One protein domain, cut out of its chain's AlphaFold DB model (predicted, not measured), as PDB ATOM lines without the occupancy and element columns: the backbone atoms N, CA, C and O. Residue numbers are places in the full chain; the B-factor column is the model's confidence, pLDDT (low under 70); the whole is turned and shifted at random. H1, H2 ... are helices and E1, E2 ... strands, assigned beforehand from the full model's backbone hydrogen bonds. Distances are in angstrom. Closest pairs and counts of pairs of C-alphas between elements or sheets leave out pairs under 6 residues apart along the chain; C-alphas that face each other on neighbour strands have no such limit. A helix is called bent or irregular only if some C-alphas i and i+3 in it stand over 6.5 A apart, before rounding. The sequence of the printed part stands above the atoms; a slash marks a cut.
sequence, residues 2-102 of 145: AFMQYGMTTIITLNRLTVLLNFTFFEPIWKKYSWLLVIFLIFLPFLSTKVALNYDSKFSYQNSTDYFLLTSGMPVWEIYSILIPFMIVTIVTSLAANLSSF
ATOM      1  N   ALA A   2     191.770 174.878 149.022       82.00
ATOM      2  CA  ALA A   2     192.943 174.124 149.482       82.00
ATOM      3  C   ALA A   2     194.099 174.995 150.030       82.00
ATOM      4  O   ALA A   2     194.563 174.742 151.136       82.00
ATOM      5  N   PHE A   3     194.512 176.064 149.331       83.75
ATOM      6  CA  PHE A   3     195.607 176.943 149.788       83.75
ATOM      7  C   PHE A   3     195.409 177.488 151.211       83.75
ATOM      8  O   PHE A   3     196.281 177.344 152.065       83.75
ATOM      9  N   MET A   4     194.234 178.065 151.478       87.75
ATOM     10  CA  MET A   4     193.902 178.606 152.796       87.75
ATOM     11  C   MET A   4     193.825 177.501 153.848       87.75
ATOM     12  O   MET A   4     194.321 177.677 154.952       87.75
ATOM     13  N   GLN A   5     193.247 176.350 153.506       87.25
ATOM     14  CA  GLN A   5     193.085 175.242 154.443       87.25
ATOM     15  C   GLN A   5     194.436 174.666 154.888       87.25
ATOM     16  O   GLN A   5     194.739 174.674 156.078       87.25
ATOM     17  N   TYR A   6     195.283 174.239 153.947       88.44
ATOM     18  CA  TYR A   6     196.599 173.671 154.270       88.44
ATOM     19  C   TYR A   6     197.544 174.705 154.899       88.44
ATOM     20  O   TYR A   6     198.288 174.390 155.835       88.44
ATOM     21  N   GLY A   7     197.478 175.961 154.443       87.44
ATOM     22  CA  GLY A   7     198.254 177.059 155.015       87.44
ATOM     23  C   GLY A   7     197.882 177.351 156.469       87.44
ATOM     24  O   GLY A   7     198.755 177.361 157.339       87.44
ATOM     25  N   MET A   8     196.590 177.524 156.761       88.88
ATOM     26  CA  MET A   8     196.118 177.835 158.115       88.88
ATOM     27  C   MET A   8     196.400 176.701 159.095       88.88
ATOM     28  O   MET A   8     196.876 176.956 160.201       88.88
ATOM     29  N   THR A   9     196.175 175.446 158.695       89.12
ATOM     30  CA  THR A   9     196.502 174.289 159.540       89.12
ATOM     31  C   THR A   9     197.985 174.276 159.909       89.12
ATOM     32  O   THR A   9     198.324 174.088 161.078       89.12
ATOM     33  N   THR A  10     198.873 174.568 158.956       88.38
ATOM     34  CA  THR A  10     200.321 174.624 159.208       88.38
ATOM     35  C   THR A  10     200.676 175.729 160.201       88.38
ATOM     36  O   THR A  10     201.362 175.460 161.190       88.38
ATOM     37  N   ILE A  11     200.144 176.940 160.005       89.19
ATOM     38  CA  ILE A  11     200.338 178.078 160.918       89.19
ATOM     39  C   ILE A  11     199.892 177.726 162.341       89.19
ATOM     40  O   ILE A  11     200.635 177.961 163.291       89.19
ATOM     41  N   ILE A  12     198.714 177.117 162.501       88.94
ATOM     42  CA  ILE A  12     198.186 176.726 163.817       88.94
ATOM     43  C   ILE A  12     199.110 175.704 164.493       88.94
ATOM     44  O   ILE A  12     199.425 175.844 165.677       88.94
ATOM     45  N   THR A  13     199.585 174.697 163.751       88.12
ATOM     46  CA  THR A  13     200.506 173.688 164.305       88.12
ATOM     47  C   THR A  13     201.857 174.282 164.706       88.12
ATOM     48  O   THR A  13     202.387 173.936 165.762       88.12
ATOM     49  N   LEU A  14     202.376 175.242 163.935       85.94
ATOM     50  CA  LEU A  14     203.615 175.957 164.251       85.94
ATOM     51  C   LEU A  14     203.463 176.888 165.455       85.94
ATOM     52  O   LEU A  14     204.350 176.923 166.310       85.94
ATOM     53  N   ASN A  15     202.342 177.600 165.560       87.12
ATOM     54  CA  ASN A  15     202.038 178.435 166.719       87.12
ATOM     55  C   ASN A  15     202.024 177.589 168.002       87.12
ATOM     56  O   ASN A  15     202.701 177.905 168.976       87.12
ATOM     57  N   ARG A  16     201.346 176.434 167.977       81.62
ATOM     58  CA  ARG A  16     201.312 175.520 169.128       81.62
ATOM     59  C   ARG A  16     202.703 175.003 169.510       81.62
ATOM     60  O   ARG A  16     203.013 174.950 170.697       81.62
ATOM     61  N   LEU A  17     203.536 174.640 168.533       82.44
ATOM     62  CA  LEU A  17     204.902 174.175 168.791       82.44
ATOM     63  C   LEU A  17     205.770 175.266 169.425       82.44
ATOM     64  O   LEU A  17     206.446 175.033 170.419       82.44
ATOM     65  N   THR A  18     205.793 176.448 168.820       80.31
ATOM     66  CA  THR A  18     206.700 177.536 169.215       80.31
ATOM     67  C   THR A  18     206.369 178.075 170.605       80.31
ATOM     68  O   THR A  18     207.278 178.285 171.408       80.31
ATOM     69  N   VAL A  19     205.079 178.186 170.936       78.56
ATOM     70  CA  VAL A  19     204.602 178.511 172.291       78.56
ATOM     71  C   VAL A  19     205.013 177.434 173.299       78.56
ATOM     72  O   VAL A  19     205.413 177.758 174.416       78.56
ATOM     73  N   LEU A  20     204.962 176.154 172.912       76.25
ATOM     74  CA  LEU A  20     205.384 175.047 173.771       76.25
ATOM     75  C   LEU A  20     206.903 175.044 174.020       76.25
ATOM     76  O   LEU A  20     207.330 174.723 175.128       76.25
ATOM     77  N   LEU A  21     207.707 175.399 173.012       72.88
ATOM     78  CA  LEU A  21     209.167 175.448 173.117       72.88
ATOM     79  C   LEU A  21     209.643 176.623 173.976       72.88
ATOM     80  O   LEU A  21     210.408 176.404 174.910       72.88
ATOM     81  N   ASN A  22     209.202 177.849 173.674       72.19
ATOM     82  CA  ASN A  22     209.652 179.067 174.360       72.19
ATOM     83  C   ASN A  22     208.537 180.121 174.431       72.19
ATOM     84  O   ASN A  22     208.516 181.093 173.673       72.19
ATOM     85  N   PHE A  23     207.637 179.939 175.398       70.44
ATOM     86  CA  PHE A  23     206.485 180.808 175.656       70.44
ATOM     87  C   PHE A  23     206.846 182.306 175.692       70.44
ATOM     88  O   PHE A  23     206.269 183.102 174.956       70.44
ATOM     89  N   THR A  24     207.870 182.678 176.467       70.56
ATOM     90  CA  THR A  24     208.222 184.078 176.766       70.56
ATOM     91  C   THR A  24     208.655 184.894 175.544       70.56
ATOM     92  O   THR A  24     208.484 186.110 175.526       70.56
ATOM     93  N   PHE A  25     209.226 184.252 174.521       71.12
ATOM     94  CA  PHE A  25     209.740 184.946 173.338       71.12
ATOM     95  C   PHE A  25     208.768 184.886 172.157       71.12
ATOM     96  O   PHE A  25     208.596 185.870 171.439       71.12
ATOM     97  N   PHE A  26     208.113 183.743 171.949       77.75
ATOM     98  CA  PHE A  26     207.280 183.543 170.765       77.75
ATOM     99  C   PHE A  26     205.897 184.195 170.873       77.75
ATOM    100  O   PHE A  26     205.360 184.616 169.850       77.75
ATOM    101  N   GLU A  27     205.335 184.354 172.070       77.75
ATOM    102  CA  GLU A  27     204.017 184.978 172.263       77.75
ATOM    103  C   GLU A  27     203.889 186.401 171.664       77.75
ATOM    104  O   GLU A  27     202.980 186.624 170.852       77.75
ATOM    105  N   PRO A  28     204.785 187.368 171.959       80.75
ATOM    106  CA  PRO A  28     204.686 188.709 171.375       80.75
ATOM    107  C   PRO A  28     204.907 188.715 169.855       80.75
ATOM    108  O   PRO A  28     204.308 189.528 169.145       80.75
ATOM    109  N   ILE A  29     205.725 187.792 169.338       84.00
ATOM    110  CA  ILE A  29     206.003 187.655 167.903       84.00
ATOM    111  C   ILE A  29     204.748 187.183 167.172       84.00
ATOM    112  O   ILE A  29     204.322 187.825 166.211       84.00
ATOM    113  N   TRP A  30     204.104 186.113 167.641       83.88
ATOM    114  CA  TRP A  30     202.877 185.621 167.017       83.88
ATOM    115  C   TRP A  30     201.769 186.664 167.054       83.88
ATOM    116  O   TRP A  30     201.103 186.875 166.041       83.88
ATOM    117  N   LYS A  31     201.613 187.398 168.157       81.69
ATOM    118  CA  LYS A  31     200.589 188.445 168.250       81.69
ATOM    119  C   LYS A  31     200.794 189.569 167.226       81.69
ATOM    120  O   LYS A  31     199.815 190.079 166.688       81.69
ATOM    121  N   LYS A  32     202.044 189.939 166.931       87.19
ATOM    122  CA  LYS A  32     202.367 191.025 165.992       87.19
ATOM    123  C   LYS A  32     202.402 190.575 164.527       87.19
ATOM    124  O   LYS A  32     201.976 191.327 163.657       87.19
ATOM    125  N   TYR A  33     202.886 189.363 164.248       85.31
ATOM    126  CA  TYR A  33     203.166 188.902 162.881       85.31
ATOM    127  C   TYR A  33     202.146 187.903 162.310       85.31
ATOM    128  O   TYR A  33     202.164 187.673 161.102       85.31
ATOM    129  N   SER A  34     201.220 187.350 163.109       84.69
ATOM    130  CA  SER A  34     200.225 186.377 162.606       84.69
ATOM    131  C   SER A  34     199.414 186.908 161.426       84.69
ATOM    132  O   SER A  34     199.177 186.186 160.461       84.69
ATOM    133  N   TRP A  35     199.018 188.180 161.473       86.94
ATOM    134  CA  TRP A  35     198.229 188.797 160.405       86.94
ATOM    135  C   TRP A  35     198.984 188.843 159.070       86.94
ATOM    136  O   TRP A  35     198.399 188.590 158.019       86.94
ATOM    137  N   LEU A  36     200.299 189.070 159.110       89.81
ATOM    138  CA  LEU A  36     201.142 189.121 157.915       89.81
ATOM    139  C   LEU A  36     201.192 187.755 157.209       89.81
ATOM    140  O   LEU A  36     201.082 187.690 155.986       89.81
ATOM    141  N   LEU A  37     201.265 186.660 157.974       88.12
ATOM    142  CA  LEU A  37     201.210 185.301 157.424       88.12
ATOM    143  C   LEU A  37     199.850 184.987 156.784       88.12
ATOM    144  O   LEU A  37     199.797 184.346 155.737       88.12
ATOM    145  N   VAL A  38     198.752 185.462 157.378       88.88
ATOM    146  CA  VAL A  38     197.403 185.273 156.818       88.88
ATOM    147  C   VAL A  38     197.238 186.043 155.509       88.88
ATOM    148  O   VAL A  38     196.728 185.484 154.541       88.88
ATOM    149  N   ILE A  39     197.712 187.290 155.437       90.94
ATOM    150  CA  ILE A  39     197.699 188.060 154.184       90.94
ATOM    151  C   ILE A  39     198.475 187.330 153.093       90.94
ATOM    152  O   ILE A  39     197.982 187.195 151.975       90.94
ATOM    153  N   PHE A  40     199.665 186.823 153.417       89.12
ATOM    154  CA  PHE A  40     200.467 186.063 152.466       89.12
ATOM    155  C   PHE A  40     199.697 184.853 151.904       89.12
ATOM    156  O   PHE A  40     199.704 184.627 150.693       89.12
ATOM    157  N   LEU A  41     198.958 184.126 152.750       89.56
ATOM    158  CA  LEU A  41     198.122 183.006 152.305       89.56
ATOM    159  C   LEU A  41     196.972 183.426 151.383       89.56
ATOM    160  O   LEU A  41     196.628 182.685 150.463       89.56
ATOM    161  N   ILE A  42     196.400 184.612 151.596       88.50
ATOM    162  CA  ILE A  42     195.338 185.163 150.744       88.50
ATOM    163  C   ILE A  42     195.876 185.524 149.351       88.50
ATOM    164  O   ILE A  42     195.141 185.410 148.373       88.50
ATOM    165  N   PHE A  43     197.153 185.896 149.227       88.38
ATOM    166  CA  PHE A  43     197.769 186.210 147.932       88.38
ATOM    167  C   PHE A  43     198.100 184.975 147.077       88.38
ATOM    168  O   PHE A  43     198.064 185.058 145.850       88.38
ATOM    169  N   LEU A  44     198.370 183.816 147.686       85.81
ATOM    170  CA  LEU A  44     198.683 182.566 146.971       85.81
ATOM    171  C   LEU A  44     197.668 182.144 145.889       85.81
ATOM    172  O   LEU A  44     198.101 181.830 144.779       85.81
ATOM    173  N   PRO A  45     196.340 182.131 146.128       85.12
ATOM    174  CA  PRO A  45     195.380 181.750 145.095       85.12
ATOM    175  C   PRO A  45     195.414 182.675 143.873       85.12
ATOM    176  O   PRO A  45     195.168 182.201 142.770       85.12
ATOM    177  N   PHE A  46     195.792 183.951 144.021       85.94
ATOM    178  CA  PHE A  46     195.904 184.864 142.878       85.94
ATOM    179  C   PHE A  46     197.014 184.457 141.904       85.94
ATOM    180  O   PHE A  46     196.872 184.680 140.704       85.94
ATOM    181  N   LEU A  47     198.095 183.829 142.383       82.50
ATOM    182  CA  LEU A  47     199.142 183.276 141.513       82.50
ATOM    183  C   LEU A  47     198.587 182.146 140.640       82.50
ATOM    184  O   LEU A  47     198.857 182.109 139.442       82.50
ATOM    185  N   SER A  48     197.760 181.273 141.220       81.25
ATOM    186  CA  SER A  48     197.083 180.205 140.479       81.25
ATOM    187  C   SER A  48     196.042 180.762 139.501       81.25
ATOM    188  O   SER A  48     195.979 180.319 138.356       81.25
ATOM    189  N   THR A  49     195.284 181.789 139.898       82.00
ATOM    190  CA  THR A  49     194.294 182.435 139.025       82.00
ATOM    191  C   THR A  49     194.937 183.129 137.823       82.00
ATOM    192  O   THR A  49     194.363 183.104 136.742       82.00
ATOM    193  N   LYS A  50     196.138 183.709 137.955       81.56
ATOM    194  CA  LYS A  50     196.845 184.310 136.808       81.56
ATOM    195  C   LYS A  50     197.121 183.306 135.690       81.56
ATOM    196  O   LYS A  50     196.942 183.646 134.529       81.56
ATOM    197  N   VAL A  51     197.519 182.081 136.037       76.50
ATOM    198  CA  VAL A  51     197.716 181.000 135.056       76.50
ATOM    199  C   VAL A  51     196.391 180.661 134.378       76.50
ATOM    200  O   VAL A  51     196.340 180.522 133.162       76.50
ATOM    201  N   ALA A  52     195.304 180.622 135.152       75.75
ATOM    202  CA  ALA A  52     193.975 180.339 134.629       75.75
ATOM    203  C   ALA A  52     193.452 181.414 133.652       75.75
ATOM    204  O   ALA A  52     192.719 181.096 132.722       75.75
ATOM    205  N   LEU A  53     193.850 182.677 133.827       77.38
ATOM    206  CA  LEU A  53     193.436 183.784 132.957       77.38
ATOM    207  C   LEU A  53     194.139 183.803 131.592       77.38
ATOM    208  O   LEU A  53     193.657 184.474 130.687       77.38
ATOM    209  N   ASN A  54     195.248 183.077 131.424       78.88
ATOM    210  CA  ASN A  54     195.954 182.992 130.140       78.88
ATOM    211  C   ASN A  54     195.262 182.067 129.123       78.88
ATOM    212  O   ASN A  54     195.683 182.013 127.970       78.88
ATOM    213  N   TYR A  55     194.226 181.331 129.536       75.06
ATOM    214  CA  TYR A  55     193.499 180.406 128.672       75.06
ATOM    215  C   TYR A  55     192.135 180.971 128.290       75.06
ATOM    216  O   TYR A  55     191.279 181.186 129.150       75.06
ATOM    217  N   ASP A  56     191.900 181.126 126.988       67.69
ATOM    218  CA  ASP A  56     190.601 181.548 126.469       67.69
ATOM    219  C   ASP A  56     189.519 180.503 126.779       67.69
ATOM    220  O   ASP A  56     189.598 179.336 126.377       67.69
ATOM    221  N   SER A  57     188.471 180.931 127.480       71.56
ATOM    222  CA  SER A  57     187.254 180.148 127.676       71.56
ATOM    223  C   SER A  57     186.278 180.409 126.528       71.56
ATOM    224  O   SER A  57     185.876 181.553 126.311       71.56
ATOM    225  N   LYS A  58     185.870 179.362 125.806       73.06
ATOM    226  CA  LYS A  58     184.913 179.446 124.695       73.06
ATOM    227  C   LYS A  58     183.611 178.740 125.057       73.06
ATOM    228  O   LYS A  58     183.624 177.640 125.602       73.06
ATOM    229  N   PHE A  59     182.476 179.337 124.707       72.50
ATOM    230  CA  PHE A  59     181.193 178.641 124.763       72.50
ATOM    231  C   PHE A  59     181.091 177.693 123.568       72.50
ATOM    232  O   PHE A  59     181.021 178.138 122.425       72.50
ATOM    233  N   SER A  60     181.116 176.388 123.830       72.44
ATOM    234  CA  SER A  60     180.848 175.364 122.819       72.44
ATOM    235  C   SER A  60     179.414 174.878 122.967       72.44
ATOM    236  O   SER A  60     178.975 174.534 124.064       72.44
ATOM    237  N   TYR A  61     178.674 174.874 121.863       75.06
ATOM    238  CA  TYR A  61     177.326 174.322 121.817       75.06
ATOM    239  C   TYR A  61     177.400 172.796 121.738       75.06
ATOM    240  O   TYR A  61     178.077 172.246 120.866       75.06
ATOM    241  N   GLN A  62     176.727 172.114 122.662       75.69
ATOM    242  CA  GLN A  62     176.737 170.662 122.745       75.69
ATOM    243  C   GLN A  62     175.390 170.097 122.288       75.69
ATOM    244  O   GLN A  62     174.401 170.106 123.016       75.69
ATOM    245  N   ASN A  63     175.390 169.574 121.062       72.06
ATOM    246  CA  ASN A  63     174.196 169.125 120.336       72.06
ATOM    247  C   ASN A  63     173.482 167.920 120.993       72.06
ATOM    248  O   ASN A  63     172.299 167.699 120.784       72.06
ATOM    249  N   SER A  64     174.179 167.130 121.818       76.38
ATOM    250  CA  SER A  64     173.604 165.939 122.473       76.38
ATOM    251  C   SER A  64     172.577 166.250 123.562       76.38
ATOM    252  O   SER A  64     171.807 165.380 123.955       76.38
ATOM    253  N   THR A  65     172.624 167.455 124.110       77.25
ATOM    254  CA  THR A  65     171.941 167.824 125.357       77.25
ATOM    255  C   THR A  65     171.440 169.270 125.335       77.25
ATOM    256  O   THR A  65     170.976 169.773 126.355       77.25
ATOM    257  N   ASP A  66     171.537 169.917 124.170       75.81
ATOM    258  CA  ASP A  66     170.975 171.231 123.857       75.81
ATOM    259  C   ASP A  66     171.378 172.346 124.842       75.81
ATOM    260  O   ASP A  66     170.586 173.205 125.230       75.81
ATOM    261  N   TYR A  67     172.644 172.333 125.273       80.06
ATOM    262  CA  TYR A  67     173.201 173.349 126.165       80.06
ATOM    263  C   TYR A  67     174.515 173.935 125.646       80.06
ATOM    264  O   TYR A  67     175.291 173.293 124.933       80.06
ATOM    265  N   PHE A  68     174.795 175.171 126.058       74.19
ATOM    266  CA  PHE A  68     176.093 175.811 125.878       74.19
ATOM    267  C   PHE A  68     176.992 175.462 127.060       74.19
ATOM    268  O   PHE A  68     176.664 175.770 128.205       74.19
ATOM    269  N   LEU A  69     178.133 174.832 126.789       74.88
ATOM    270  CA  LEU A  69     179.120 174.493 127.805       74.88
ATOM    271  C   LEU A  69     180.316 175.435 127.679       74.88
ATOM    272  O   LEU A  69     180.872 175.624 126.594       74.88
ATOM    273  N   LEU A  70     180.710 176.047 128.794       71.06
ATOM    274  CA  LEU A  70     181.925 176.848 128.856       71.06
ATOM    275  C   LEU A  70     183.120 175.888 128.838       71.06
ATOM    276  O   LEU A  70     183.446 175.273 129.852       71.06
ATOM    277  N   THR A  71     183.741 175.718 127.672       67.88
ATOM    278  CA  THR A  71     184.922 174.876 127.504       67.88
ATOM    279  C   THR A  71     186.165 175.757 127.557       67.88
ATOM    280  O   THR A  71     186.280 176.755 126.844       67.88
ATOM    281  N   SER A  72     187.099 175.419 128.435       69.62
ATOM    282  CA  SER A  72     188.422 176.034 128.469       69.62
ATOM    283  C   SER A  72     189.427 174.959 128.091       69.62
ATOM    284  O   SER A  72     189.388 173.862 128.645       69.62
ATOM    285  N   GLY A  73     190.333 175.268 127.161       68.50
ATOM    286  CA  GLY A  73     191.427 174.368 126.768       68.50
ATOM    287  C   GLY A  73     192.516 174.222 127.835       68.50
ATOM    288  O   GLY A  73     193.610 173.762 127.527       68.50
ATOM    289  N   MET A  74     192.248 174.660 129.066       70.25
ATOM    290  CA  MET A  74     193.224 174.710 130.139       70.25
ATOM    291  C   MET A  74     193.604 173.299 130.605       70.25
ATOM    292  O   MET A  74     192.747 172.560 131.104       70.25
ATOM    293  N   PRO A  75     194.887 172.915 130.502       77.12
ATOM    294  CA  PRO A  75     195.358 171.653 131.035       77.12
ATOM    295  C   PRO A  75     195.312 171.684 132.566       77.12
ATOM    296  O   PRO A  75     195.899 172.540 133.227       77.12
ATOM    297  N   VAL A  76     194.651 170.682 133.143       75.75
ATOM    298  CA  VAL A  76     194.479 170.509 134.596       75.75
ATOM    299  C   VAL A  76     195.822 170.497 135.346       75.75
ATOM    300  O   VAL A  76     195.926 170.992 136.470       75.75
ATOM    301  N   TRP A  77     196.877 169.990 134.704       75.94
ATOM    302  CA  TRP A  77     198.233 169.940 135.250       75.94
ATOM    303  C   TRP A  77     198.820 171.311 135.590       75.94
ATOM    304  O   TRP A  77     199.523 171.435 136.594       75.94
ATOM    305  N   GLU A  78     198.510 172.351 134.817       77.19
ATOM    306  CA  GLU A  78     199.075 173.679 135.061       77.19
ATOM    307  C   GLU A  78     198.468 174.355 136.285       77.19
ATOM    308  O   GLU A  78     199.192 174.983 137.059       77.19
ATOM    309  N   ILE A  79     197.176 174.142 136.544       77.94
ATOM    310  CA  ILE A  79     196.517 174.623 137.766       77.94
ATOM    311  C   ILE A  79     197.161 173.979 139.003       77.94
ATOM    312  O   ILE A  79     197.418 174.644 140.011       77.94
ATOM    313  N   TYR A  80     197.441 172.674 138.930       81.38
ATOM    314  CA  TYR A  80     197.989 171.922 140.056       81.38
ATOM    315  C   TYR A  80     199.496 172.086 140.251       81.38
ATOM    316  O   TYR A  80     199.985 171.808 141.348       81.38
ATOM    317  N   SER A  81     200.216 172.591 139.248       83.50
ATOM    318  CA  SER A  81     201.670 172.797 139.297       83.50
ATOM    319  C   SER A  81     202.127 173.649 140.489       83.50
ATOM    320  O   SER A  81     203.177 173.382 141.062       83.50
ATOM    321  N   ILE A  82     201.315 174.625 140.911       84.00
ATOM    322  CA  ILE A  82     201.582 175.496 142.069       84.00
ATOM    323  C   ILE A  82     200.978 174.913 143.356       84.00
ATOM    324  O   ILE A  82     201.563 175.022 144.436       84.00
ATOM    325  N   LEU A  83     199.804 174.283 143.262       85.81
ATOM    326  CA  LEU A  83     199.080 173.775 144.429       85.81
ATOM    327  C   LEU A  83     199.779 172.567 145.070       85.81
ATOM    328  O   LEU A  83     199.908 172.510 146.291       85.81
ATOM    329  N   ILE A  84     200.233 171.608 144.261       87.19
ATOM    330  CA  ILE A  84     200.877 170.374 144.734       87.19
ATOM    331  C   ILE A  84     202.145 170.650 145.555       87.19
ATOM    332  O   ILE A  84     202.204 170.184 146.696       87.19
ATOM    333  N   PRO A  85     203.142 171.415 145.069       88.50
ATOM    334  CA  PRO A  85     204.340 171.679 145.861       88.50
ATOM    335  C   PRO A  85     204.019 172.451 147.147       88.50
ATOM    336  O   PRO A  85     204.590 172.148 148.193       88.50
ATOM    337  N   PHE A  86     203.053 173.379 147.118       88.12
ATOM    338  CA  PHE A  86     202.596 174.074 148.325       88.12
ATOM    339  C   PHE A  86     202.016 173.108 149.374       88.12
ATOM    340  O   PHE A  86     202.346 173.201 150.561       88.12
ATOM    341  N   MET A  87     201.187 172.148 148.952       89.81
ATOM    342  CA  MET A  87     200.644 171.120 149.847       89.81
ATOM    343  C   MET A  87     201.749 170.241 150.445       89.81
ATOM    344  O   MET A  87     201.733 169.965 151.642       89.81
ATOM    345  N   ILE A  88     202.744 169.842 149.653       91.69
ATOM    346  CA  ILE A  88     203.862 169.021 150.147       91.69
ATOM    347  C   ILE A  88     204.650 169.778 151.223       91.69
ATOM    348  O   ILE A  88     204.876 169.248 152.311       91.69
ATOM    349  N   VAL A  89     205.021 171.035 150.957       90.19
ATOM    350  CA  VAL A  89     205.787 171.863 151.904       90.19
ATOM    351  C   VAL A  89     205.027 172.055 153.217       90.19
ATOM    352  O   VAL A  89     205.601 171.901 154.298       90.19
ATOM    353  N   THR A  90     203.731 172.358 153.141       89.25
ATOM    354  CA  THR A  90     202.885 172.561 154.329       89.25
ATOM    355  C   THR A  90     202.736 171.283 155.158       89.25
ATOM    356  O   THR A  90     202.902 171.323 156.378       89.25
ATOM    357  N   ILE A  91     202.532 170.131 154.513       90.31
ATOM    358  CA  ILE A  91     202.435 168.830 155.192       90.31
ATOM    359  C   ILE A  91     203.744 168.471 155.896       90.31
ATOM    360  O   ILE A  91     203.722 168.142 157.081       90.31
ATOM    361  N   VAL A  92     204.883 168.569 155.205       92.00
ATOM    362  CA  VAL A  92     206.199 168.254 155.789       92.00
ATOM    363  C   VAL A  92     206.481 169.156 156.988       92.00
ATOM    364  O   VAL A  92     206.881 168.675 158.049       92.00
ATOM    365  N   THR A  93     206.202 170.454 156.853       87.94
ATOM    366  CA  THR A  93     206.389 171.431 157.935       87.94
ATOM    367  C   THR A  93     205.503 171.113 159.138       87.94
ATOM    368  O   THR A  93     205.974 171.122 160.277       87.94
ATOM    369  N   SER A  94     204.229 170.781 158.913       88.12
ATOM    370  CA  SER A  94     203.307 170.422 159.994       88.12
ATOM    371  C   SER A  94     203.716 169.116 160.684       88.12
ATOM    372  O   SER A  94     203.674 169.017 161.912       88.12
ATOM    373  N   LEU A  95     204.186 168.125 159.924       87.44
ATOM    374  CA  LEU A  95     204.656 166.852 160.466       87.44
ATOM    375  C   LEU A  95     205.904 167.040 161.340       87.44
ATOM    376  O   LEU A  95     205.945 166.552 162.470       87.44
ATOM    377  N   ALA A  96     206.878 167.819 160.863       85.88
ATOM    378  CA  ALA A  96     208.063 168.191 161.633       85.88
ATOM    379  C   ALA A  96     207.690 168.945 162.920       85.88
ATOM    380  O   ALA A  96     208.251 168.681 163.990       85.88
ATOM    381  N   ALA A  97     206.703 169.842 162.843       84.06
ATOM    382  CA  ALA A  97     206.247 170.599 163.996       84.06
ATOM    383  C   ALA A  97     205.555 169.720 165.050       84.06
ATOM    384  O   ALA A  97     205.768 169.870 166.259       84.06
ATOM    385  N   ASN A  98     204.765 168.749 164.598       83.12
ATOM    386  CA  ASN A  98     204.094 167.791 165.468       83.12
ATOM    387  C   ASN A  98     205.085 166.819 166.127       83.12
ATOM    388  O   ASN A  98     204.989 166.578 167.333       83.12
ATOM    389  N   LEU A  99     206.080 166.317 165.385       81.88
ATOM    390  CA  LEU A  99     207.152 165.476 165.934       81.88
ATOM    391  C   LEU A  99     207.960 166.221 167.004       81.88
ATOM    392  O   LEU A  99     208.164 165.702 168.102       81.88
ATOM    393  N   SER A 100     208.354 167.463 166.716       78.81
ATOM    394  CA  SER A 100     209.087 168.314 167.661       78.81
ATOM    395  C   SER A 100     208.290 168.548 168.948       78.81
ATOM    396  O   SER A 100     208.831 168.449 170.052       78.81
ATOM    397  N   SER A 101     206.977 168.769 168.822       77.50
ATOM    398  CA  SER A 101     206.080 168.917 169.973       77.50
ATOM    399  C   SER A 101     206.053 167.645 170.823       77.50
ATOM    400  O   SER A 101     206.138 167.710 172.049       77.50
ATOM    401  N   PHE A 102     205.975 166.474 170.187       75.44
ATOM    402  CA  PHE A 102     205.925 165.189 170.883       75.44
ATOM    403  C   PHE A 102     207.207 164.898 171.674       75.44
ATOM    404  O   PHE A 102     207.138 164.526 172.850       75.44
TER     405      PHE A 102
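This is residues 2 to 102 of the 145 residues of the protein "Serpentine receptor class gamma" of Caenorhabditis briggsae (UniProt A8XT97). A long rod: three helices, H1, H2 and H3, make a loose up-and-down bundle, and the narrow two-strand hairpin E1 and E2 extends beyond one end of it. H1 and H3 run side by side, while H2, bent near the other end, runs back against both and meets each along a part of its length. The printed part has 101 residues with three named helices and two named strands, in the order H1, H2, E1, E2, H3, and its class is mostly helix; the sheet has the order E1 - E2 and is antiparallel. The whole is extended, with a radius of gyration of the C-alphas of 19.9 A, and the C-alphas span 67 by 26 by 21 A.

H1, residues 2 to 21, begins at C-alpha 2 (192.943, 174.124, 149.482) and is 28.7 A long. H2, residues 23 to 53, was assigned as one helix by its hydrogen bonds but is bent: C-alphas 32 and 35 are 7.3 A apart. Its arms are H2a, residues 23 to 32, 14.7 A, and H2b, residues 35 to 53, 28.3 A, ending at C-alpha 53 (193.436, 183.784, 132.957). E1 is residues 57 to 62, 15.0 A, and E2 residues 67 to 72, 15.6 A. H3, residues 76 to 102, is 38.4 A long, has a kink of 34 degrees near residue 83 and ends at C-alpha 102 (205.925, 165.189, 170.883). H2a, H2b and H3 are irregular: C-alphas 25 and 28 are 6.6 A apart, 42 and 45 are 6.6 A apart, and in H3, only just irregular, 79 and 82 are 6.7 A apart.

H1, H2b and H3 form a bundle, up and down, each running against the one before it. H1 and H3 touch, closest at the C-alphas of Thr 10 and Ser 94, 5.2 A, at a shallow tilt of 17 degrees, the same way. H1, with residues 3 to 8 alone, touches H2b, with residues 38 to 45 alone; the closest C-alphas are those of Met 4 and Leu 41, 6.1 A. H2b, with residues 48 to 52 alone, touches H3, with residues 78 to 83 alone; the closest C-alphas are those of Ser 48 and Ile 79, 6.2 A. H1 and H2a are a helical hairpin, with a shallow tilt of 33 degrees, only just short of steep, and closest C-alphas Val 19 and Phe 26, 5.9 A. H2a and H3 are apart. E1 and E2 are an antiparallel hairpin, with N 58 and O 71 at 2.8 A and N 60 and O 69 at 2.9 A, within hydrogen-bond range. In H1 every O i to N i+4 pair is within hydrogen-bond range; in H2a it is 4 of 6, in H2b 10 of 15, in H3 20 of 23.

The C-alphas farthest apart, those of Thr 24 and Asn 63, are 67.6 A apart. The printed part has no cut, and its four links are tight. The mean pLDDT of the printed part is 81.5; residue 56 and residues 71 to 73 are under 70.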